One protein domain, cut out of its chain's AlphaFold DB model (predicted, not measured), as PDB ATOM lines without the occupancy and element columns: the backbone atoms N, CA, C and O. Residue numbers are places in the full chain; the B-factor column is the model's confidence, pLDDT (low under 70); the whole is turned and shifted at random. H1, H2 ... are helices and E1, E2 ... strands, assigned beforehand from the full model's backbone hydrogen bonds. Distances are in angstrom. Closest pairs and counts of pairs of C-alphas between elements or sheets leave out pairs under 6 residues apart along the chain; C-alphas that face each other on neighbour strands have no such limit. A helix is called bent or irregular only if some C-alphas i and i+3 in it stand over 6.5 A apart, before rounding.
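Overview. This is residues 31 to 184 of the 409 residues of an uncharacterized protein of Sphingobacterium yanglingense (UniProt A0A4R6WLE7). A strongly twisted sheet, E3 to E6, curls round the long helix H1 at one end of the domain, and the helical hairpin H2 and H3 leads from there to the other end, with H3 packing on edge strand E6. At that far end the small hairpin E1 and E2 sits with H4 and H5, and a long stretch without named elements, residues 110 to 135, comes back to the sheet. The printed part has 154 residues with five named helices and six named strands, in the order H1 E1 E2 H2 H3 H4 H5 E3 E4 E5 E6; both sheets, E3 - E4 - E5 - E6 and E1 - E2, are antiparallel, and the class is mixed. The whole is compact, with a radius of gyration of the C-alphas of 17.0 A and spans of 50 by 39 by 23 A.

Along the chain. Find C-alpha 31 at (19.934, 13.264, -46.457); from there H1 runs 23.6 A to residue 47, with a kink of 32 degrees near residue 41. It is neither bent nor irregular, but only just: C-alphas 38 and 41 are 6.4 A apart. Next come E1, residues 55 to 57, and E2, residues 63 to 65. H2, residues 67 to 76, is 14.2 A long, and H3, residues 82 to 91, 14.1 A. H4 holds residues 93 to 99 and H5 residues 104 to 109, ending at C-alpha 109 (-12.624, -13.816, -22.877). Then look for E3, residues 136 to 145, 27.2 A; E4, residues 149 to 157, 27.3 A; E5, residues 163 to 173, 30.2 A; and E6, residues 176 to 183, 20.9 A, ending at C-alpha 183 (3.095, 11.858, -37.353).

Arrangement. Begin with the meander E3 E4 E5 E6, each strand the antiparallel neighbour of the one before. Look for N 138 and O 155 at 2.8 A between E3 and E4, N 152 and O 168 at 3.0 A between E4 and E5, and N 169 and O 181 at 2.9 A between E5 and E6. H1 is on this sheet; its closest C-alphas to E6 are those of Ile 34 and Trp 177, 6.0 A apart. H3 is on the opposite face, at a height over the sheet of 7.5 A and over none of its strands; C-alphas 84 and 180, its closest to E6, are 4.5 A apart. H2 and H3 only just touch, with 3 pairs of C-alphas within 8 A, the closest Phe 71 and Ile 85 at 6.5 A; they form a helical hairpin at a shallow tilt of 24 degrees, opposite ways. H3 and H4 meet only through their link. In the hairpin E1 and E2, N 56 and O 64 are 2.8 A apart. The closest C-alphas of E2 and H4 are Leu 65 and Ala 96, 5.3 A; those of E2 and H5 are Cys 63 and Tyr 104, 4.7 A. H4 and H5 are apart. In H2, H3, H4 and H5 every O i to N i+4 pair is within hydrogen-bond range; in H1, 11 of 13 are.

Size, cuts and confidence. The C-alphas farthest apart, those of Ala 109 and Gly 146, are 52.3 A from each other. The printed part has no cut; the link from H5 to E3, 26 residues, is long. The mean pLDDT of the printed part is 90.2, and residues 112, 116 to 117, 120, 123 and 184 are under 70.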
ATOM      1  N   THR A  31      21.244  13.841 -46.106       93.56
ATOM      2  CA  THR A  31      19.934  13.264 -46.457       93.56
ATOM      3  C   THR A  31      19.960  11.737 -46.559       93.56
ATOM      4  O   THR A  31      19.042  11.083 -46.079       93.56
ATOM      5  N   ALA A  32      21.039  11.127 -47.060       95.56
ATOM      6  CA  ALA A  32      21.180   9.666 -47.084       95.56
ATOM      7  C   ALA A  32      21.217   9.029 -45.677       95.56
ATOM      8  O   ALA A  32      20.659   7.950 -45.462       95.56
ATOM      9  N   ALA A  33      21.856   9.687 -44.705       95.88
ATOM     10  CA  ALA A  33      21.909   9.215 -43.321       95.88
ATOM     11  C   ALA A  33      20.560   9.405 -42.611       95.88
ATOM     12  O   ALA A  33      20.123   8.508 -41.891       95.88
ATOM     13  N   ILE A  34      19.882  10.528 -42.876       96.56
ATOM     14  CA  ILE A  34      18.516  10.799 -42.409       96.56
ATOM     15  C   ILE A  34      17.567   9.727 -42.954       96.56
ATOM     16  O   ILE A  34      16.884   9.067 -42.178       96.56
ATOM     17  N   ALA A  35      17.597   9.471 -44.266       97.50
ATOM     18  CA  ALA A  35      16.773   8.457 -44.921       97.50
ATOM     19  C   ALA A  35      16.998   7.067 -44.317       97.50
ATOM     20  O   ALA A  35      16.040   6.358 -44.021       97.50
ATOM     21  N   LYS A  36      18.261   6.686 -44.087       97.56
ATOM     22  CA  LYS A  36      18.612   5.407 -43.456       97.56
ATOM     23  C   LYS A  36      18.049   5.294 -42.038       97.56
ATOM     24  O   LYS A  36      17.521   4.243 -41.685       97.56
ATOM     25  N   SER A  37      18.167   6.353 -41.235       97.69
ATOM     26  CA  SER A  37      17.638   6.370 -39.868       97.69
ATOM     27  C   SER A  37      16.114   6.407 -39.824       97.69
ATOM     28  O   SER A  37      15.537   5.844 -38.909       97.69
ATOM     29  N   ALA A  38      15.461   7.067 -40.778       96.88
ATOM     30  CA  ALA A  38      14.007   7.100 -40.883       96.88
ATOM     31  C   ALA A  38      13.457   5.723 -41.290       96.88
ATOM     32  O   ALA A  38      12.501   5.214 -40.709       96.88
ATOM     33  N   LYS A  39      14.121   5.080 -42.258       97.81
ATOM     34  CA  LYS A  39      13.741   3.763 -42.778       97.81
ATOM     35  C   LYS A  39      13.843   2.655 -41.731       97.81
ATOM     36  O   LYS A  39      13.059   1.718 -41.796       97.81
ATOM     37  N   SER A  40      14.778   2.737 -40.780       98.12
ATOM     38  CA  SER A  40      15.056   1.641 -39.839       98.12
ATOM     39  C   SER A  40      13.861   1.258 -38.962       98.12
ATOM     40  O   SER A  40      13.693   0.073 -38.681       98.12
ATOM     41  N   PHE A  41      13.022   2.220 -38.560       97.44
ATOM     42  CA  PHE A  41      11.803   1.927 -37.805       97.44
ATOM     43  C   PHE A  41      10.818   1.112 -38.642       97.44
ATOM     44  O   PHE A  41      10.398   0.044 -38.212       97.44
ATOM     45  N   TYR A  42      10.497   1.571 -39.855       96.81
ATOM     46  CA  TYR A  42       9.550   0.877 -40.731       96.81
ATOM     47  C   TYR A  42      10.112  -0.434 -41.291       96.81
ATOM     48  O   TYR A  42       9.364  -1.391 -41.443       96.81
ATOM     49  N   ASP A  43      11.428  -0.535 -41.504       97.88
ATOM     50  CA  ASP A  43      12.082  -1.809 -41.817       97.88
ATOM     51  C   ASP A  43      11.862  -2.825 -40.705       97.88
ATOM     52  O   ASP A  43      11.418  -3.940 -40.968       97.88
ATOM     53  N   TRP A  44      12.136  -2.434 -39.461       97.69
ATOM     54  CA  TRP A  44      11.882  -3.288 -38.310       97.69
ATOM     55  C   TRP A  44      10.391  -3.616 -38.170       97.69
ATOM     56  O   TRP A  44      10.048  -4.782 -37.993       97.69
ATOM     57  N   TYR A  45       9.511  -2.624 -38.307       96.31
ATOM     58  CA  TYR A  45       8.068  -2.787 -38.150       96.31
ATOM     59  C   TYR A  45       7.495  -3.794 -39.161       96.31
ATOM     60  O   TYR A  45       6.811  -4.733 -38.766       96.31
ATOM     61  N   PHE A  46       7.861  -3.680 -40.442       95.00
ATOM     62  CA  PHE A  46       7.440  -4.615 -41.493       95.00
ATOM     63  C   PHE A  46       8.075  -6.006 -41.345       95.00
ATOM     64  O   PHE A  46       7.427  -7.013 -41.611       95.00
ATOM     65  N   GLN A  47       9.340  -6.094 -40.921       96.06
ATOM     66  CA  GLN A  47      10.035  -7.382 -40.756       96.06
ATOM     67  C   GLN A  47       9.549  -8.193 -39.551       96.06
ATOM     68  O   GLN A  47       9.810  -9.392 -39.489       96.06
ATOM     69  N   ASN A  48       8.890  -7.548 -38.587       94.75
ATOM     70  CA  ASN A  48       8.455  -8.167 -37.334       94.75
ATOM     71  C   ASN A  48       6.930  -8.292 -37.238       94.75
ATOM     72  O   ASN A  48       6.413  -8.393 -36.129       94.75
ATOM     73  N   ASP A  49       6.238  -8.291 -38.382       92.44
ATOM     74  CA  ASP A  49       4.781  -8.450 -38.471       92.44
ATOM     75  C   ASP A  49       4.010  -7.372 -37.690       92.44
ATOM     76  O   ASP A  49       3.125  -7.648 -36.886       92.44
ATOM     77  N   PHE A  50       4.393  -6.110 -37.914       92.00
ATOM     78  CA  PHE A  50       3.706  -4.917 -37.413       92.00
ATOM     79  C   PHE A  50       3.501  -4.908 -35.882       92.00
ATOM     80  O   PHE A  50       2.395  -4.635 -35.405       92.00
ATOM     81  N   PRO A  51       4.563  -5.150 -35.082       91.56
ATOM     82  CA  PRO A  51       4.440  -5.371 -33.646       91.56
ATOM     83  C   PRO A  51       3.868  -4.148 -32.924       91.56
ATOM     84  O   PRO A  51       4.281  -3.015 -33.174       91.56
ATOM     85  N   TYR A  52       2.985  -4.378 -31.958       88.56
ATOM     86  CA  TYR A  52       2.465  -3.337 -31.072       88.56
ATOM     87  C   TYR A  52       2.624  -3.739 -29.600       88.56
ATOM     88  O   TYR A  52       3.382  -4.658 -29.277       88.56
ATOM     89  N   TYR A  53       1.977  -3.015 -28.692       90.56
ATOM     90  CA  TYR A  53       2.005  -3.339 -27.271       90.56
ATOM     91  C   TYR A  53       1.258  -4.636 -26.982       90.56
ATOM     92  O   TYR A  53       0.085  -4.772 -27.319       90.56
ATOM     93  N   GLU A  54       1.921  -5.565 -26.300       91.19
ATOM     94  CA  GLU A  54       1.285  -6.790 -25.823       91.19
ATOM     95  C   GLU A  54       0.562  -6.530 -24.498       91.19
ATOM     96  O   GLU A  54       1.085  -5.846 -23.611       91.19
ATOM     97  N   VAL A  55      -0.630  -7.103 -24.334       93.06
ATOM     98  CA  VAL A  55      -1.319  -7.158 -23.042       93.06
ATOM     99  C   VAL A  55      -0.895  -8.443 -22.336       93.06
ATOM    100  O   VAL A  55      -1.097  -9.541 -22.844       93.06
ATOM    101  N   ILE A  56      -0.292  -8.314 -21.156       95.31
ATOM    102  CA  ILE A  56       0.235  -9.433 -20.368       95.31
ATOM    103  C   ILE A  56      -0.438  -9.524 -18.997       95.31
ATOM    104  O   ILE A  56      -0.942  -8.538 -18.456       95.31
ATOM    105  N   ARG A  57      -0.404 -10.716 -18.395       97.12
ATOM    106  CA  ARG A  57      -0.952 -10.958 -17.056       97.12
ATOM    107  C   ARG A  57      -0.006 -10.423 -15.980       97.12
ATOM    108  O   ARG A  57       1.122 -10.899 -15.830       97.12
ATOM    109  N   ALA A  58      -0.469  -9.461 -15.190       95.12
ATOM    110  CA  ALA A  58       0.250  -8.959 -14.027       95.12
ATOM    111  C   ALA A  58       0.149  -9.918 -12.827       95.12
ATOM    112  O   ALA A  58      -0.717 -10.789 -12.747       95.12
ATOM    113  N   LYS A  59       1.034  -9.733 -11.836       94.50
ATOM    114  CA  LYS A  59       1.088 -10.578 -10.624       94.50
ATOM    115  C   LYS A  59      -0.206 -10.566  -9.804       94.50
ATOM    116  O   LYS A  59      -0.471 -11.523  -9.090       94.50
ATOM    117  N   ASN A  60      -0.976  -9.484  -9.884       94.50
ATOM    118  CA  ASN A  60      -2.266  -9.327  -9.210       94.50
ATOM    119  C   ASN A  60      -3.441  -9.926 -10.005       94.50
ATOM    120  O   ASN A  60      -4.578  -9.758  -9.585       94.50
ATOM    121  N   GLY A  61      -3.188 -10.593 -11.138       95.25
ATOM    122  CA  GLY A  61      -4.220 -11.188 -11.991       95.25
ATOM    123  C   GLY A  61      -4.827 -10.241 -13.029       95.25
ATOM    124  O   GLY A  61      -5.537 -10.720 -13.909       95.25
ATOM    125  N   LYS A  62      -4.506  -8.942 -12.979       96.75
ATOM    126  CA  LYS A  62      -5.003  -7.929 -13.918       96.75
ATOM    127  C   LYS A  62      -4.185  -7.854 -15.203       96.75
ATOM    128  O   LYS A  62      -3.071  -8.382 -15.275       96.75
ATOM    129  N   CYS A  63      -4.729  -7.184 -16.208       96.62
ATOM    130  CA  CYS A  63      -4.012  -6.833 -17.421       96.62
ATOM    131  C   CYS A  63      -2.885  -5.832 -17.145       96.62
ATOM    132  O   CYS A  63      -2.909  -5.047 -16.199       96.62
ATOM    133  N   LYS A  64      -1.858  -5.875 -17.988       95.38
ATOM    134  CA  LYS A  64      -0.778  -4.896 -18.025       95.38
ATOM    135  C   LYS A  64      -0.336  -4.734 -19.465       95.38
ATOM    136  O   LYS A  64       0.011  -5.717 -20.109       95.38
ATOM    137  N   LEU A  65      -0.273  -3.496 -19.933       94.00
ATOM    138  CA  LEU A  65       0.322  -3.192 -21.226       94.00
ATOM    139  C   LEU A  65       1.855  -3.264 -21.128       94.00
ATOM    140  O   LEU A  65       2.462  -2.535 -20.338       94.00
ATOM    141  N   ASP A  66       2.499  -4.147 -21.892       94.69
ATOM    142  CA  ASP A  66       3.953  -4.347 -21.847       94.69
ATOM    143  C   ASP A  66       4.723  -3.343 -22.716       94.69
ATOM    144  O   ASP A  66       5.424  -3.673 -23.679       94.69
ATOM    145  N   THR A  67       4.620  -2.071 -22.339       93.44
ATOM    146  CA  THR A  67       5.367  -0.977 -22.971       93.44
ATOM    147  C   THR A  67       6.877  -1.128 -22.794       93.44
ATOM    148  O   THR A  67       7.649  -0.711 -23.655       93.44
ATOM    149  N   ALA A  68       7.327  -1.776 -21.716       93.12
ATOM    150  CA  ALA A  68       8.744  -1.952 -21.415       93.12
ATOM    151  C   ALA A  68       9.448  -2.829 -22.461       93.12
ATOM    152  O   ALA A  68      10.488  -2.426 -22.993       93.12
ATOM    153  N   SER A  69       8.876  -3.991 -22.793       94.94
ATOM    154  CA  SER A  69       9.433  -4.873 -23.824       94.94
ATOM    155  C   SER A  69       9.407  -4.215 -25.201       94.94
ATOM    156  O   SER A  69      10.403  -4.273 -25.927       94.94
ATOM    157  N   PHE A  70       8.314  -3.527 -25.546       94.75
ATOM    158  CA  PHE A  70       8.204  -2.799 -26.810       94.75
ATOM    159  C   PHE A  70       9.267  -1.695 -26.930       94.75
ATOM    160  O   PHE A  70      10.051  -1.680 -27.879       94.75
ATOM    161  N   PHE A  71       9.394  -0.828 -25.922       96.06
ATOM    162  CA  PHE A  71      10.402   0.235 -25.912       96.06
ATOM    163  C   PHE A  71      11.831  -0.299 -25.874       96.06
ATOM    164  O   PHE A  71      12.733   0.327 -26.429       96.06
ATOM    165  N   SER A  72      12.067  -1.464 -25.268       96.81
ATOM    166  CA  SER A  72      13.369  -2.129 -25.355       96.81
ATOM    167  C   SER A  72      13.707  -2.538 -26.793       96.81
ATOM    168  O   SER A  72      14.847  -2.343 -27.219       96.81
ATOM    169  N   LYS A  73      12.738  -3.070 -27.555       96.75
ATOM    170  CA  LYS A  73      12.921  -3.407 -28.981       96.75
ATOM    171  C   LYS A  73      13.224  -2.147 -29.804       96.75
ATOM    172  O   LYS A  73      14.163  -2.153 -30.593       96.75
ATOM    173  N   LEU A  74      12.511  -1.046 -29.553       96.56
ATOM    174  CA  LEU A  74      12.755   0.234 -30.229       96.56
ATOM    175  C   LEU A  74      14.142   0.817 -29.933       96.56
ATOM    176  O   LEU A  74      14.853   1.227 -30.850       96.56
ATOM    177  N   ARG A  75      14.576   0.806 -28.667       96.38
ATOM    178  CA  ARG A  75      15.926   1.259 -28.285       96.38
ATOM    179  C   ARG A  75      17.024   0.454 -28.976       96.38
ATOM    180  O   ARG A  75      18.035   1.028 -29.383       96.38
ATOM    181  N   ALA A  76      16.816  -0.852 -29.155       97.44
ATOM    182  CA  ALA A  76      17.775  -1.736 -29.814       97.44
ATOM    183  C   ALA A  76      18.030  -1.377 -31.290       97.44
ATOM    184  O   ALA A  76      19.085  -1.728 -31.816       97.44
ATOM    185  N   LEU A  77      17.132  -0.625 -31.943       97.12
ATOM    186  CA  LEU A  77      17.356  -0.120 -33.304       97.12
ATOM    187  C   LEU A  77      18.518   0.878 -33.375       97.12
ATOM    188  O   LEU A  77      19.076   1.105 -34.446       97.12
ATOM    189  N   GLY A  78      18.871   1.521 -32.259       96.44
ATOM    190  CA  GLY A  78      19.937   2.521 -32.213       96.44
ATOM    191  C   GLY A  78      19.622   3.817 -32.968       96.44
ATOM    192  O   GLY A  78      20.401   4.762 -32.883       96.44
ATOM    193  N   THR A  79      18.476   3.906 -33.640       98.00
ATOM    194  CA  THR A  79      17.990   5.068 -34.400       98.00
ATOM    195  C   THR A  79      16.773   5.724 -33.757       98.00
ATOM    196  O   THR A  79      16.219   6.642 -34.339       98.00
ATOM    197  N   ILE A  80      16.327   5.261 -32.588       97.75
ATOM    198  CA  ILE A  80      15.215   5.855 -31.836       97.75
ATOM    199  C   ILE A  80      15.791   6.708 -30.701       97.75
ATOM    200  O   ILE A  80      16.740   6.284 -30.031       97.75
ATOM    201  N   SER A  81      15.263   7.920 -30.537       95.81
ATOM    202  CA  SER A  81      15.595   8.833 -29.440       95.81
ATOM    203  C   SER A  81      14.851   8.449 -28.161       95.81
ATOM    204  O   SER A  81      13.722   7.962 -28.216       95.81
ATOM    205  N   GLU A  82      15.415   8.748 -26.989       92.75
ATOM    206  CA  GLU A  82      14.647   8.672 -25.737       92.75
ATOM    207  C   GLU A  82      13.481   9.672 -25.711       92.75
ATOM    208  O   GLU A  82      12.476   9.399 -25.059       92.75
ATOM    209  N   LEU A  83      13.553  10.783 -26.459       85.06
ATOM    210  CA  LEU A  83      12.421  11.703 -26.609       85.06
ATOM    211  C   LEU A  83      11.215  11.008 -27.246       85.06
ATOM    212  O   LEU A  83      10.097  11.173 -26.760       85.06
ATOM    213  N   PHE A  84      11.449  10.188 -28.278       92.81
ATOM    214  CA  PHE A  84      10.404   9.374 -28.899       92.81
ATOM    215  C   PHE A  84       9.791   8.414 -27.874       92.81
ATOM    216  O   PHE A  84       8.575   8.366 -27.721       92.81
ATOM    217  N   ILE A  85      10.630   7.697 -27.114       92.69
ATOM    218  CA  ILE A  85      10.160   6.728 -26.112       92.69
ATOM    219  C   ILE A  85       9.326   7.401 -25.013       92.69
ATOM    220  O   ILE A  85       8.293   6.873 -24.610       92.69
ATOM    221  N   VAL A  86       9.759   8.565 -24.526       83.50
ATOM    222  CA  VAL A  86       9.037   9.317 -23.491       83.50
ATOM    223  C   VAL A  86       7.678   9.793 -24.005       83.50
ATOM    224  O   VAL A  86       6.684   9.643 -23.294       83.50
ATOM    225  N   ARG A  87       7.610  10.340 -25.227       85.44
ATOM    226  CA  ARG A  87       6.341  10.779 -25.836       85.44
ATOM    227  C   ARG A  87       5.388   9.625 -26.045       85.44
ATOM    228  O   ARG A  87       4.233   9.701 -25.642       85.44
ATOM    229  N   GLU A  88       5.898   8.544 -26.607       88.75
ATOM    230  CA  GLU A  88       5.101   7.365 -26.872       88.75
ATOM    231  C   GLU A  88       4.583   6.740 -25.568       88.75
ATOM    232  O   GLU A  88       3.420   6.362 -25.478       88.75
ATOM    233  N   GLY A  89       5.399   6.735 -24.508       88.94
ATOM    234  CA  GLY A  89       4.982   6.324 -23.167       88.94
ATOM    235  C   GLY A  89       3.858   7.182 -22.579       88.94
ATOM    236  O   GLY A  89       2.955   6.635 -21.950       88.94
ATOM    237  N   LYS A  90       3.882   8.505 -22.796       86.75
ATOM    238  CA  LYS A  90       2.774   9.394 -22.405       86.75
ATOM    239  C   LYS A  90       1.510   9.082 -23.206       86.75
ATOM    240  O   LYS A  90       0.441   8.956 -22.621       86.75
ATOM    241  N   ARG A  91       1.644   8.920 -24.524       87.50
ATOM    242  CA  ARG A  91       0.529   8.698 -25.452       87.50
ATOM    243  C   ARG A  91      -0.290   7.454 -25.106       87.50
ATOM    244  O   ARG A  91      -1.509   7.475 -25.201       87.50
ATOM    245  N   VAL A  92       0.375   6.380 -24.685       88.44
ATOM    246  CA  VAL A  92      -0.274   5.092 -24.382       88.44
ATOM    247  C   VAL A  92      -0.708   4.964 -22.925       88.44
ATOM    248  O   VAL A  92      -1.236   3.921 -22.537       88.44
ATOM    249  N   LYS A  93      -0.461   5.990 -22.100       88.31
ATOM    250  CA  LYS A  93      -0.659   5.925 -20.651       88.31
ATOM    251  C   LYS A  93      -2.118   5.666 -20.285       88.31
ATOM    252  O   LYS A  93      -2.363   4.787 -19.469       88.31
ATOM    253  N   ASP A  94      -3.061   6.365 -20.906       84.19
ATOM    254  CA  ASP A  94      -4.484   6.232 -20.569       84.19
ATOM    255  C   ASP A  94      -5.003   4.824 -20.880       84.19
ATOM    256  O   ASP A  94      -5.654   4.198 -20.043       84.19
ATOM    257  N   CYS A  95      -4.619   4.271 -22.037       87.00
ATOM    258  CA  CYS A  95      -4.901   2.875 -22.367       87.00
ATOM    259  C   CYS A  95      -4.212   1.918 -21.380       87.00
ATOM    260  O   CYS A  95      -4.834   0.978 -20.891       87.00
ATOM    261  N   ALA A  96      -2.945   2.152 -21.026       92.19
ATOM    262  CA  ALA A  96      -2.225   1.308 -20.073       92.19
ATOM    263  C   ALA A  96      -2.866   1.310 -18.672       92.19
ATOM    264  O   ALA A  96      -2.981   0.249 -18.056       92.19
ATOM    265  N   ASP A  97      -3.295   2.476 -18.182       92.56
ATOM    266  CA  ASP A  97      -3.984   2.643 -16.901       92.56
ATOM    267  C   ASP A  97      -5.358   1.964 -16.923       92.56
ATOM    268  O   ASP A  97      -5.712   1.245 -15.985       92.56
ATOM    269  N   PHE A  98      -6.113   2.146 -18.011       91.62
ATOM    270  CA  PHE A  98      -7.394   1.479 -18.206       91.62
ATOM    271  C   PHE A  98      -7.223  -0.041 -18.201       91.62
ATOM    272  O   PHE A  98      -7.870  -0.729 -17.409       91.62
ATOM    273  N   MET A  99      -6.294  -0.569 -19.001       93.06
ATOM    274  CA  MET A  99      -6.008  -2.003 -19.041       93.06
ATOM    275  C   MET A  99      -5.559  -2.517 -17.671       93.06
ATOM    276  O   MET A  99      -5.951  -3.608 -17.280       93.06
ATOM    277  N   ALA A 100      -4.828  -1.730 -16.878       95.06
ATOM    278  CA  ALA A 100      -4.457  -2.113 -15.513       95.06
ATOM    279  C   ALA A 100      -5.653  -2.268 -14.550       95.06
ATOM    280  O   ALA A 100      -5.500  -2.857 -13.473       95.06
ATOM    281  N   SER A 101      -6.837  -1.766 -14.912       94.25
ATOM    282  CA  SER A 101      -8.072  -1.956 -14.148       94.25
ATOM    283  C   SER A 101      -8.796  -3.272 -14.469       94.25
ATOM    284  O   SER A 101      -9.462  -3.796 -13.571       94.25
ATOM    285  N   VAL A 102      -8.587  -3.827 -15.669       93.62
ATOM    286  CA  VAL A 102      -9.276  -5.002 -16.233       93.62
ATOM    287  C   VAL A 102      -8.658  -6.312 -15.733       93.62
ATOM    288  O   VAL A 102      -7.430  -6.449 -15.686       93.62
ATOM    289  N   ASP A 103      -9.485  -7.298 -15.375       96.25
ATOM    290  CA  ASP A 103      -9.002  -8.636 -15.026       96.25
ATOM    291  C   ASP A 103      -8.515  -9.385 -16.272       96.25
ATOM    292  O   ASP A 103      -9.176  -9.415 -17.307       96.25
ATOM    293  N   TYR A 104      -7.351 -10.038 -16.190       95.06
ATOM    294  CA  TYR A 104      -6.743 -10.640 -17.383       95.06
ATOM    295  C   TYR A 104      -7.593 -11.768 -17.974       95.06
ATOM    296  O   TYR A 104      -7.637 -11.934 -19.185       95.06
ATOM    297  N   THR A 105      -8.315 -12.519 -17.140       93.88
ATOM    298  CA  THR A 105      -9.257 -13.543 -17.620       93.88
ATOM    299  C   THR A 105     -10.474 -12.952 -18.320       93.88
ATOM    300  O   THR A 105     -11.031 -13.613 -19.189       93.88
ATOM    301  N   GLU A 106     -10.898 -11.741 -17.941       92.00
ATOM    302  CA  GLU A 106     -11.973 -11.032 -18.641       92.00
ATOM    303  C   GLU A 106     -11.476 -10.556 -20.000       92.00
ATOM    304  O   GLU A 106     -12.139 -10.804 -20.997       92.00
ATOM    305  N   HIS A 107     -10.267  -9.992 -20.060       91.25
ATOM    306  CA  HIS A 107      -9.637  -9.614 -21.323       91.25
ATOM    307  C   HIS A 107      -9.429 -10.805 -22.269       91.25
ATOM    308  O   HIS A 107      -9.711 -10.688 -23.456       91.25
ATOM    309  N   GLU A 108      -8.986 -11.962 -21.762       90.56
ATOM    310  CA  GLU A 108      -8.839 -13.185 -22.570       90.56
ATOM    311  C   GLU A 108     -10.171 -13.694 -23.142       90.56
ATOM    312  O   GLU A 108     -10.176 -14.371 -24.169       90.56
ATOM    313  N   ALA A 109     -11.285 -13.409 -22.464       89.62
ATOM    314  CA  ALA A 109     -12.624 -13.816 -22.877       89.62
ATOM    315  C   ALA A 109     -13.391 -12.715 -23.630       89.62
ATOM    316  O   ALA A 109     -14.497 -12.978 -24.099       89.62
ATOM    317  N   ALA A 110     -12.837 -11.504 -23.708       84.94
ATOM    318  CA  ALA A 110     -13.480 -10.349 -24.308       84.94
ATOM    319  C   ALA A 110     -13.504 -10.448 -25.835       84.94
ATOM    320  O   ALA A 110     -12.600 -11.006 -26.465       84.94
ATOM    321  N   ASP A 111     -14.532  -9.853 -26.432       78.50
ATOM    322  CA  ASP A 111     -14.579  -9.676 -27.875       78.50
ATOM    323  C   ASP A 111     -13.489  -8.692 -28.329       78.50
ATOM    324  O   ASP A 111     -13.071  -7.800 -27.588       78.50
ATOM    325  N   ALA A 112     -13.052  -8.830 -29.584       62.62
ATOM    326  CA  ALA A 112     -11.904  -8.111 -30.147       62.62
ATOM    327  C   ALA A 112     -11.993  -6.570 -30.094       62.62
ATOM    328  O   ALA A 112     -10.983  -5.913 -30.317       62.62
ATOM    329  N   TYR A 113     -13.173  -6.013 -29.803       70.06
ATOM    330  CA  TYR A 113     -13.463  -4.575 -29.820       70.06
ATOM    331  C   TYR A 113     -13.920  -4.017 -28.464       70.06
ATOM    332  O   TYR A 113     -14.220  -2.830 -28.353       70.06
ATOM    333  N   GLU A 114     -13.995  -4.858 -27.426       73.25
ATOM    334  CA  GLU A 114     -14.561  -4.494 -26.115       73.25
ATOM    335  C   GLU A 114     -13.869  -3.265 -25.497       73.25
ATOM    336  O   GLU A 114     -14.487  -2.457 -24.806       73.25
ATOM    337  N   TYR A 115     -12.577  -3.090 -25.782       76.19
ATOM    338  CA  TYR A 115     -11.739  -2.063 -25.167       76.19
ATOM    339  C   TYR A 115     -11.386  -0.902 -26.105       76.19
ATOM    340  O   TYR A 115     -10.672   0.012 -25.689       76.19
ATOM    341  N   ASP A 116     -11.909  -0.878 -27.332       66.38
ATOM    342  CA  ASP A 116     -11.540   0.102 -28.365       66.38
ATOM    343  C   ASP A 116     -11.861   1.550 -27.971       66.38
ATOM    344  O   ASP A 116     -11.176   2.479 -28.390       66.38
ATOM    345  N   ILE A 117     -12.871   1.763 -27.123       63.78
ATOM    346  CA  ILE A 117     -13.220   3.100 -26.611       63.78
ATOM    347  C   ILE A 117     -12.079   3.686 -25.764       63.78
ATOM    348  O   ILE A 117     -11.869   4.898 -25.759       63.78
ATOM    349  N   HIS A 118     -11.331   2.833 -25.064       71.88
ATOM    350  CA  HIS A 118     -10.240   3.231 -24.173       71.88
ATOM    351  C   HIS A 118      -8.849   2.989 -24.781       71.88
ATOM    352  O   HIS A 118      -7.877   3.627 -24.383       71.88
ATOM    353  N   CYS A 119      -8.760   2.083 -25.754       79.56
ATOM    354  CA  CYS A 119      -7.538   1.628 -26.407       79.56
ATOM    355  C   CYS A 119      -7.747   1.529 -27.926       79.56
ATOM    356  O   CYS A 119      -7.504   0.487 -28.531       79.56
ATOM    357  N   SER A 120      -8.186   2.621 -28.554       69.69
ATOM    358  CA  SER A 120      -8.549   2.658 -29.983       69.69
ATOM    359  C   SER A 120      -7.418   2.256 -30.934       69.69
ATOM    360  O   SER A 120      -7.661   1.882 -32.078       69.69
ATOM    361  N   ASP A 121      -6.177   2.279 -30.458       72.69
ATOM    362  CA  ASP A 121      -5.008   1.852 -31.216       72.69
ATOM    363  C   ASP A 121      -4.872   0.334 -31.369       72.69
ATOM    364  O   ASP A 121      -4.040  -0.112 -32.155       72.69
ATOM    365  N   PHE A 122      -5.634  -0.471 -30.622       74.81
ATOM    366  CA  PHE A 122      -5.656  -1.928 -30.809       74.81
ATOM    367  C   PHE A 122      -6.446  -2.345 -32.050       74.81
ATOM    368  O   PHE A 122      -6.230  -3.434 -32.575       74.81
ATOM    369  N   TYR A 123      -7.307  -1.463 -32.555       68.81
ATOM    370  CA  TYR A 123      -8.194  -1.739 -33.680       68.81
ATOM    371  C   TYR A 123      -7.467  -1.862 -35.034       68.81
ATOM    372  O   TYR A 123      -8.007  -2.411 -35.995       68.81
ATOM    373  N   TYR A 124      -6.252  -1.324 -35.152       74.12
ATOM    374  CA  TYR A 124      -5.499  -1.289 -36.405       74.12
ATOM    375  C   TYR A 124      -3.990  -1.345 -36.157       74.12
ATOM    376  O   TYR A 124      -3.504  -1.078 -35.061       74.12
ATOM    377  N   MET A 125      -3.216  -1.641 -37.204       83.62
ATOM    378  CA  MET A 125      -1.759  -1.537 -37.157       83.62
ATOM    379  C   MET A 125      -1.368  -0.065 -36.984       83.62
ATOM    380  O   MET A 125      -1.352   0.717 -37.939       83.62
ATOM    381  N   TYR A 126      -1.098   0.326 -35.735       84.94
ATOM    382  CA  TYR A 126      -1.053   1.725 -35.311       84.94
ATOM    383  C   TYR A 126      -0.150   2.620 -36.166       84.94
ATOM    384  O   TYR A 126      -0.547   3.728 -36.534       84.94
ATOM    385  N   TRP A 127       1.047   2.143 -36.513       89.50
ATOM    386  CA  TRP A 127       2.051   2.947 -37.220       89.50
ATOM    387  C   TRP A 127       1.818   3.048 -38.731       89.50
ATOM    388  O   TRP A 127       2.553   3.765 -39.408       89.50
ATOM    389  N   ILE A 128       0.807   2.350 -39.259       87.94
ATOM    390  CA  ILE A 128       0.357   2.462 -40.655       87.94
ATOM    391  C   ILE A 128      -1.124   2.844 -40.784       87.94
ATOM    392  O   ILE A 128      -1.609   2.986 -41.901       87.94
ATOM    393  N   LYS A 129      -1.843   3.009 -39.663       80.75
ATOM    394  CA  LYS A 129      -3.262   3.410 -39.619       80.75
ATOM    395  C   LYS A 129      -4.174   2.553 -40.504       80.75
ATOM    396  O   LYS A 129      -5.123   3.056 -41.094       80.75
ATOM    397  N   SER A 130      -3.885   1.256 -40.582       80.38
ATOM    398  CA  SER A 130      -4.592   0.336 -41.470       80.38
ATOM    399  C   SER A 130      -4.843  -1.015 -40.812       80.38
ATOM    400  O   SER A 130      -4.093  -1.447 -39.937       80.38
ATOM    401  N   GLN A 131      -5.909  -1.681 -41.247       77.88
ATOM    402  CA  GLN A 131      -6.186  -3.088 -40.939       77.88
ATOM    403  C   GLN A 131      -5.608  -4.032 -41.995       77.88
ATOM    404  O   GLN A 131      -5.537  -5.237 -41.772       77.88
ATOM    405  N   GLU A 132      -5.171  -3.490 -43.131       83.69
ATOM    406  CA  GLU A 132      -4.582  -4.250 -44.224       83.69
ATOM    407  C   GLU A 132      -3.077  -4.014 -44.290       83.69
ATOM    408  O   GLU A 132      -2.579  -2.896 -44.097       83.69
ATOM    409  N   THR A 133      -2.338  -5.081 -44.586       90.94
ATOM    410  CA  THR A 133      -0.891  -5.011 -44.744       90.94
ATOM    411  C   THR A 133      -0.555  -4.438 -46.123       90.94
ATOM    412  O   THR A 133      -0.994  -4.971 -47.145       90.94
ATOM    413  N   PRO A 134       0.206  -3.335 -46.203       92.62
ATOM    414  CA  PRO A 134       0.651  -2.812 -47.485       92.62
ATOM    415  C   PRO A 134       1.700  -3.741 -48.103       92.62
ATOM    416  O   PRO A 134       2.510  -4.353 -47.407       92.62
ATOM    417  N   ASN A 135       1.744  -3.785 -49.434       92.75
ATOM    418  CA  ASN A 135       2.735  -4.552 -50.192       92.75
ATOM    419  C   ASN A 135       4.160  -4.036 -49.960       92.75
ATOM    420  O   ASN A 135       5.123  -4.800 -50.016       92.75
ATOM    421  N   SER A 136       4.311  -2.723 -49.760       95.19
ATOM    422  CA  SER A 136       5.601  -2.090 -49.481       95.19
ATOM    423  C   SER A 136       5.437  -0.698 -48.872       95.19
ATOM    424  O   SER A 136       4.338  -0.140 -48.843       95.19
ATOM    425  N   PHE A 137       6.553  -0.128 -48.416       96.62
ATOM    426  CA  PHE A 137       6.663   1.278 -48.050       96.62
ATOM    427  C   PHE A 137       7.892   1.913 -48.712       96.62
ATOM    428  O   PHE A 137       8.850   1.225 -49.081       96.62
ATOM    429  N   ALA A 138       7.890   3.237 -48.825       97.00
ATOM    430  CA  ALA A 138       8.997   4.016 -49.358       97.00
ATOM    431  C   ALA A 138       9.267   5.251 -48.496       97.00
ATOM    432  O   ALA A 138       8.342   5.912 -48.032       97.00
ATOM    433  N   ILE A 139      10.548   5.590 -48.339       97.25
ATOM    434  CA  ILE A 139      10.970   6.870 -47.767       97.25
ATOM    435  C   ILE A 139      11.152   7.877 -48.901       97.25
ATOM    436  O   ILE A 139      11.905   7.623 -49.845       97.25
ATOM    437  N   LYS A 140      10.476   9.021 -48.809       95.00
ATOM    438  CA  LYS A 140      10.512  10.106 -49.799       95.00
ATOM    439  C   LYS A 140      10.672  11.460 -49.108       95.00
ATOM    440  O   LYS A 140      10.693  11.546 -47.886       95.00
ATOM    441  N   ASN A 141      10.821  12.520 -49.906       93.19
ATOM    442  CA  ASN A 141      10.863  13.916 -49.446       93.19
ATOM    443  C   ASN A 141      11.829  14.174 -48.273       93.19
ATOM    444  O   ASN A 141      11.534  14.958 -47.374       93.19
ATOM    445  N   VAL A 142      12.993  13.520 -48.286       95.56
ATOM    446  CA  VAL A 142      13.975  13.647 -47.207       95.56
ATOM    447  C   VAL A 142      14.590  15.040 -47.234       95.56
ATOM    448  O   VAL A 142      15.141  15.462 -48.252       95.56
ATOM    449  N   LYS A 143      14.501  15.753 -46.114       90.94
ATOM    450  CA  LYS A 143      15.015  17.114 -45.961       90.94
ATOM    451  C   LYS A 143      15.916  17.193 -44.740       90.94
ATOM    452  O   LYS A 143      15.644  16.580 -43.713       90.94
ATOM    453  N   GLN A 144      16.978  17.976 -44.856       89.00
ATOM    454  CA  GLN A 144      17.809  18.369 -43.728       89.00
ATOM    455  C   GLN A 144      17.530  19.840 -43.409       89.00
ATOM    456  O   GLN A 144      17.715  20.707 -44.264       89.00
ATOM    457  N   HIS A 145      17.118  20.112 -42.175       86.06
ATOM    458  CA  HIS A 145      16.803  21.444 -41.665       86.06
ATOM    459  C   HIS A 145      17.968  21.904 -40.778       86.06
ATOM    460  O   HIS A 145      17.995  21.744 -39.565       86.06
ATOM    461  N   GLY A 146      19.031  22.408 -41.404       81.69
ATOM    462  CA  GLY A 146      20.234  22.821 -40.676       81.69
ATOM    463  C   GLY A 146      21.099  21.649 -40.166       81.69
ATOM    464  O   GLY A 146      21.088  20.558 -40.732       81.69
ATOM    465  N   PRO A 147      21.959  21.863 -39.154       80.50
ATOM    466  CA  PRO A 147      22.989  20.888 -38.785       80.50
ATOM    467  C   PRO A 147      22.499  19.719 -37.920       80.50
ATOM    468  O   PRO A 147      23.209  18.714 -37.837       80.50
ATOM    469  N   GLN A 148      21.348  19.864 -37.256       85.94
ATOM    470  CA  GLN A 148      20.875  18.925 -36.232       85.94
ATOM    471  C   GLN A 148      19.473  18.367 -36.496       85.94
ATOM    472  O   GLN A 148      19.089  17.441 -35.796       85.94
ATOM    473  N   GLU A 149      18.723  18.889 -37.469       88.88
ATOM    474  CA  GLU A 149      17.313  18.533 -37.677       88.88
ATOM    475  C   GLU A 149      17.090  18.002 -39.100       88.88
ATOM    476  O   GLU A 149      17.767  18.396 -40.058       88.88
ATOM    477  N   GLY A 150      16.155  17.068 -39.246       89.88
ATOM    478  CA  GLY A 150      15.833  16.445 -40.520       89.88
ATOM    479  C   GLY A 150      14.450  15.815 -40.518       89.88
ATOM    480  O   GLY A 150      13.915  15.463 -39.471       89.88
ATOM    481  N   THR A 151      13.873  15.663 -41.704       94.94
ATOM    482  CA  THR A 151      12.582  15.002 -41.895       94.94
ATOM    483  C   THR A 151      12.621  14.028 -43.055       94.94
ATOM    484  O   THR A 151      13.424  14.171 -43.980       94.94
ATOM    485  N   ALA A 152      11.743  13.035 -43.009       95.56
ATOM    486  CA  ALA A 152      11.553  12.073 -44.080       95.56
ATOM    487  C   ALA A 152      10.098  11.608 -44.106       95.56
ATOM    488  O   ALA A 152       9.558  11.219 -43.074       95.56
ATOM    489  N   ASP A 153       9.484  11.609 -45.281       95.00
ATOM    490  CA  ASP A 153       8.095  11.194 -45.443       95.00
ATOM    491  C   ASP A 153       8.055   9.692 -45.730       95.00
ATOM    492  O   ASP A 153       8.876   9.162 -46.487       95.00
ATOM    493  N   VAL A 154       7.076   9.009 -45.158       95.50
ATOM    494  CA  VAL A 154       6.800   7.596 -45.394       95.50
ATOM    495  C   VAL A 154       5.573   7.507 -46.274       95.50
ATOM    496  O   VAL A 154       4.557   8.148 -46.017       95.50
ATOM    497  N   TYR A 155       5.682   6.684 -47.304       94.00
ATOM    498  CA  TYR A 155       4.582   6.327 -48.178       94.00
ATOM    499  C   TYR A 155       4.360   4.820 -48.116       94.00
ATOM    500  O   TYR A 155       5.330   4.073 -47.997       94.00
ATOM    501  N   VAL A 156       3.115   4.372 -48.236       93.75
ATOM    502  CA  VAL A 156       2.738   2.952 -48.308       93.75
ATOM    503  C   VAL A 156       2.086   2.630 -49.646       93.75
ATOM    504  O   VAL A 156       1.558   3.510 -50.318       93.75
ATOM    505  N   ASN A 157       2.153   1.368 -50.062       93.44
ATOM    506  CA  ASN A 157       1.620   0.918 -51.343       93.44
ATOM    507  C   ASN A 157       0.797  -0.364 -51.179       93.44
ATOM    508  O   ASN A 157       1.328  -1.378 -50.728       93.44
ATOM    509  N   TYR A 158      -0.461  -0.340 -51.621       89.44
ATOM    510  CA  TYR A 158      -1.397  -1.476 -51.579       89.44
ATOM    511  C   TYR A 158      -1.593  -2.172 -52.943       89.44
ATOM    512  O   TYR A 158      -2.541  -2.921 -53.151       89.44
ATOM    513  N   GLY A 159      -0.681  -1.956 -53.899       86.75
ATOM    514  CA  GLY A 159      -0.747  -2.495 -55.268       86.75
ATOM    515  C   GLY A 159      -1.076  -1.451 -56.340       86.75
ATOM    516  O   GLY A 159      -1.251  -1.806 -57.504       86.75
ATOM    517  N   GLY A 160      -1.149  -0.175 -55.951       89.31
ATOM    518  CA  GLY A 160      -1.401   0.974 -56.819       89.31
ATOM    519  C   GLY A 160      -0.256   1.986 -56.793       89.31
ATOM    520  O   GLY A 160       0.918   1.620 -56.863       89.31
ATOM    521  N   ALA A 161      -0.598   3.271 -56.720       89.81
ATOM    522  CA  ALA A 161       0.376   4.326 -56.467       89.81
ATOM    523  C   ALA A 161       0.763   4.363 -54.980       89.81
ATOM    524  O   ALA A 161       0.023   3.887 -54.125       89.81
ATOM    525  N   ASP A 162       1.927   4.936 -54.686       90.69
ATOM    526  CA  ASP A 162       2.354   5.172 -53.310       90.69
ATOM    527  C   ASP A 162       1.508   6.281 -52.674       90.69
ATOM    528  O   ASP A 162       1.449   7.397 -53.199       90.69
ATOM    529  N   GLU A 163       0.928   5.994 -51.516       87.69
ATOM    530  CA  GLU A 163       0.089   6.899 -50.731       87.69
ATOM    531  C   GLU A 163       0.875   7.445 -49.543       87.69
ATOM    532  O   GLU A 163       1.645   6.717 -48.916       87.69
ATOM    533  N   TYR A 164       0.735   8.741 -49.260       89.56
ATOM    534  CA  TYR A 164       1.390   9.356 -48.108       89.56
ATOM    535  C   TYR A 164       0.827   8.766 -46.812       89.56
ATOM    536  O   TYR A 164      -0.383   8.609 -46.683       89.56
ATOM    537  N   LEU A 165       1.706   8.462 -45.857       86.94
ATOM    538  CA  LEU A 165       1.323   7.906 -44.563       86.94
ATOM    539  C   LEU A 165       1.654   8.864 -43.413       86.94
ATOM    540  O   LEU A 165       0.767   9.278 -42.670       86.94
ATOM    541  N   VAL A 166       2.936   9.184 -43.235       90.50
ATOM    542  CA  VAL A 166       3.438   9.976 -42.101       90.50
ATOM    543  C   VAL A 166       4.694  10.750 -42.486       90.50
ATOM    544  O   VAL A 166       5.395  10.398 -43.434       90.50
ATOM    545  N   THR A 167       5.043  11.745 -41.680       91.75
ATOM    546  CA  THR A 167       6.363  12.370 -41.650       91.75
ATOM    547  C   THR A 167       7.104  11.925 -40.395       91.75
ATOM    548  O   THR A 167       6.588  12.000 -39.280       91.75
ATOM    549  N   ILE A 168       8.342  11.481 -40.581       94.81
ATOM    550  CA  ILE A 168       9.287  11.165 -39.514       94.81
ATOM    551  C   ILE A 168      10.127  12.408 -39.243       94.81
ATOM    552  O   ILE A 168      10.747  12.950 -40.162       94.81
ATOM    553  N   SER A 169      10.188  12.818 -37.978       93.56
ATOM    554  CA  SER A 169      11.090  13.872 -37.509       93.56
ATOM    555  C   SER A 169      12.330  13.264 -36.873       93.56
ATOM    556  O   SER A 169      12.238  12.325 -36.075       93.56
ATOM    557  N   LEU A 170      13.497  13.797 -37.230       94.69
ATOM    558  CA  LEU A 170      14.788  13.309 -36.774       94.69
ATOM    559  C   LEU A 170      15.640  14.442 -36.210       94.69
ATOM    560  O   LEU A 170      15.766  15.503 -36.820       94.69
ATOM    561  N   GLU A 171      16.306  14.160 -35.095       92.56
ATOM    562  CA  GLU A 171      17.354  15.007 -34.541       92.56
ATOM    563  C   GLU A 171      18.673  14.251 -34.466       92.56
ATOM    564  O   GLU A 171      18.725  13.021 -34.379       92.56
ATOM    565  N   LYS A 172      19.774  14.989 -34.536       89.56
ATOM    566  CA  LYS A 172      21.106  14.413 -34.481       89.56
ATOM    567  C   LYS A 172      21.620  14.400 -33.046       89.56
ATOM    568  O   LYS A 172      21.975  15.421 -32.466       89.56
ATOM    569  N   GLU A 173      21.743  13.201 -32.495       89.06
ATOM    570  CA  GLU A 173      22.246  12.945 -31.149       89.06
ATOM    571  C   GLU A 173      23.621  12.290 -31.224       89.06
ATOM    572  O   GLU A 173      23.795  11.227 -31.826       89.06
ATOM    573  N   GLN A 174      24.627  12.924 -30.614       87.44
ATOM    574  CA  GLN A 174      26.002  12.402 -30.574       87.44
ATOM    575  C   GLN A 174      26.540  12.008 -31.968       87.44
ATOM    576  O   GLN A 174      27.305  11.058 -32.118       87.44
ATOM    577  N   GLY A 175      26.126  12.740 -33.007       86.81
ATOM    578  CA  GLY A 175      26.542  12.511 -34.390       86.81
ATOM    579  C   GLY A 175      25.651  11.567 -35.205       86.81
ATOM    580  O   GLY A 175      25.826  11.515 -36.422       86.81
ATOM    581  N   ASN A 176      24.681  10.890 -34.586       92.62
ATOM    582  CA  ASN A 176      23.759   9.971 -35.253       92.62
ATOM    583  C   ASN A 176      22.370  10.592 -35.379       92.62
ATOM    584  O   ASN A 176      21.867  11.171 -34.424       92.62
ATOM    585  N   TRP A 177      21.734  10.433 -36.535       96.06
ATOM    586  CA  TRP A 177      20.328  10.787 -36.697       96.06
ATOM    587  C   TRP A 177      19.458   9.813 -35.901       96.06
ATOM    588  O   TRP A 177      19.697   8.603 -35.922       96.06
ATOM    589  N   LYS A 178      18.494  10.357 -35.165       97.50
ATOM    590  CA  LYS A 178      17.571   9.629 -34.303       97.50
ATOM    591  C   LYS A 178      16.160  10.108 -34.580       97.50
ATOM    592  O   LYS A 178      15.919  11.307 -34.638       97.50
ATOM    593  N   ILE A 179      15.234   9.174 -34.723       97.56
ATOM    594  CA  ILE A 179      13.805   9.444 -34.805       97.56
ATOM    595  C   ILE A 179      13.349   9.967 -33.449       97.56
ATOM    596  O   ILE A 179      13.520   9.291 -32.429       97.56
ATOM    597  N   ILE A 180      12.777  11.163 -33.463       94.25
ATOM    598  CA  ILE A 180      12.158  11.796 -32.299       94.25
ATOM    599  C   ILE A 180      10.631  11.769 -32.383       94.25
ATOM    600  O   ILE A 180       9.983  11.926 -31.351       94.25
ATOM    601  N   ASP A 181      10.061  11.585 -33.582       90.88
ATOM    602  CA  ASP A 181       8.612  11.581 -33.793       90.88
ATOM    603  C   ASP A 181       8.180  10.942 -35.128       90.88
ATOM    604  O   ASP A 181       8.963  10.936 -36.084       90.88
ATOM    605  N   ILE A 182       6.936  10.452 -35.202       92.00
ATOM    606  CA  ILE A 182       6.297   9.882 -36.406       92.00
ATOM    607  C   ILE A 182       4.815  10.311 -36.440       92.00
ATOM    608  O   ILE A 182       4.014   9.774 -35.679       92.00
ATOM    609  N   ASN A 183       4.433  11.228 -37.343       82.38
ATOM    610  CA  ASN A 183       3.095  11.858 -37.353       82.38
ATOM    611  C   ASN A 183       2.406  11.847 -38.727       82.38
ATOM    612  O   ASN A 183       3.057  12.004 -39.752       82.38
ATOM    613  N   THR A 184       1.073  11.738 -38.755       64.69
ATOM    614  CA  THR A 184       0.230  11.528 -39.959       64.69
ATOM    615  C   THR A 184      -0.109  12.781 -40.778       64.69
ATOM    616  O   THR A 184      -0.922  12.712 -41.694       64.69
TER     617      THR A 184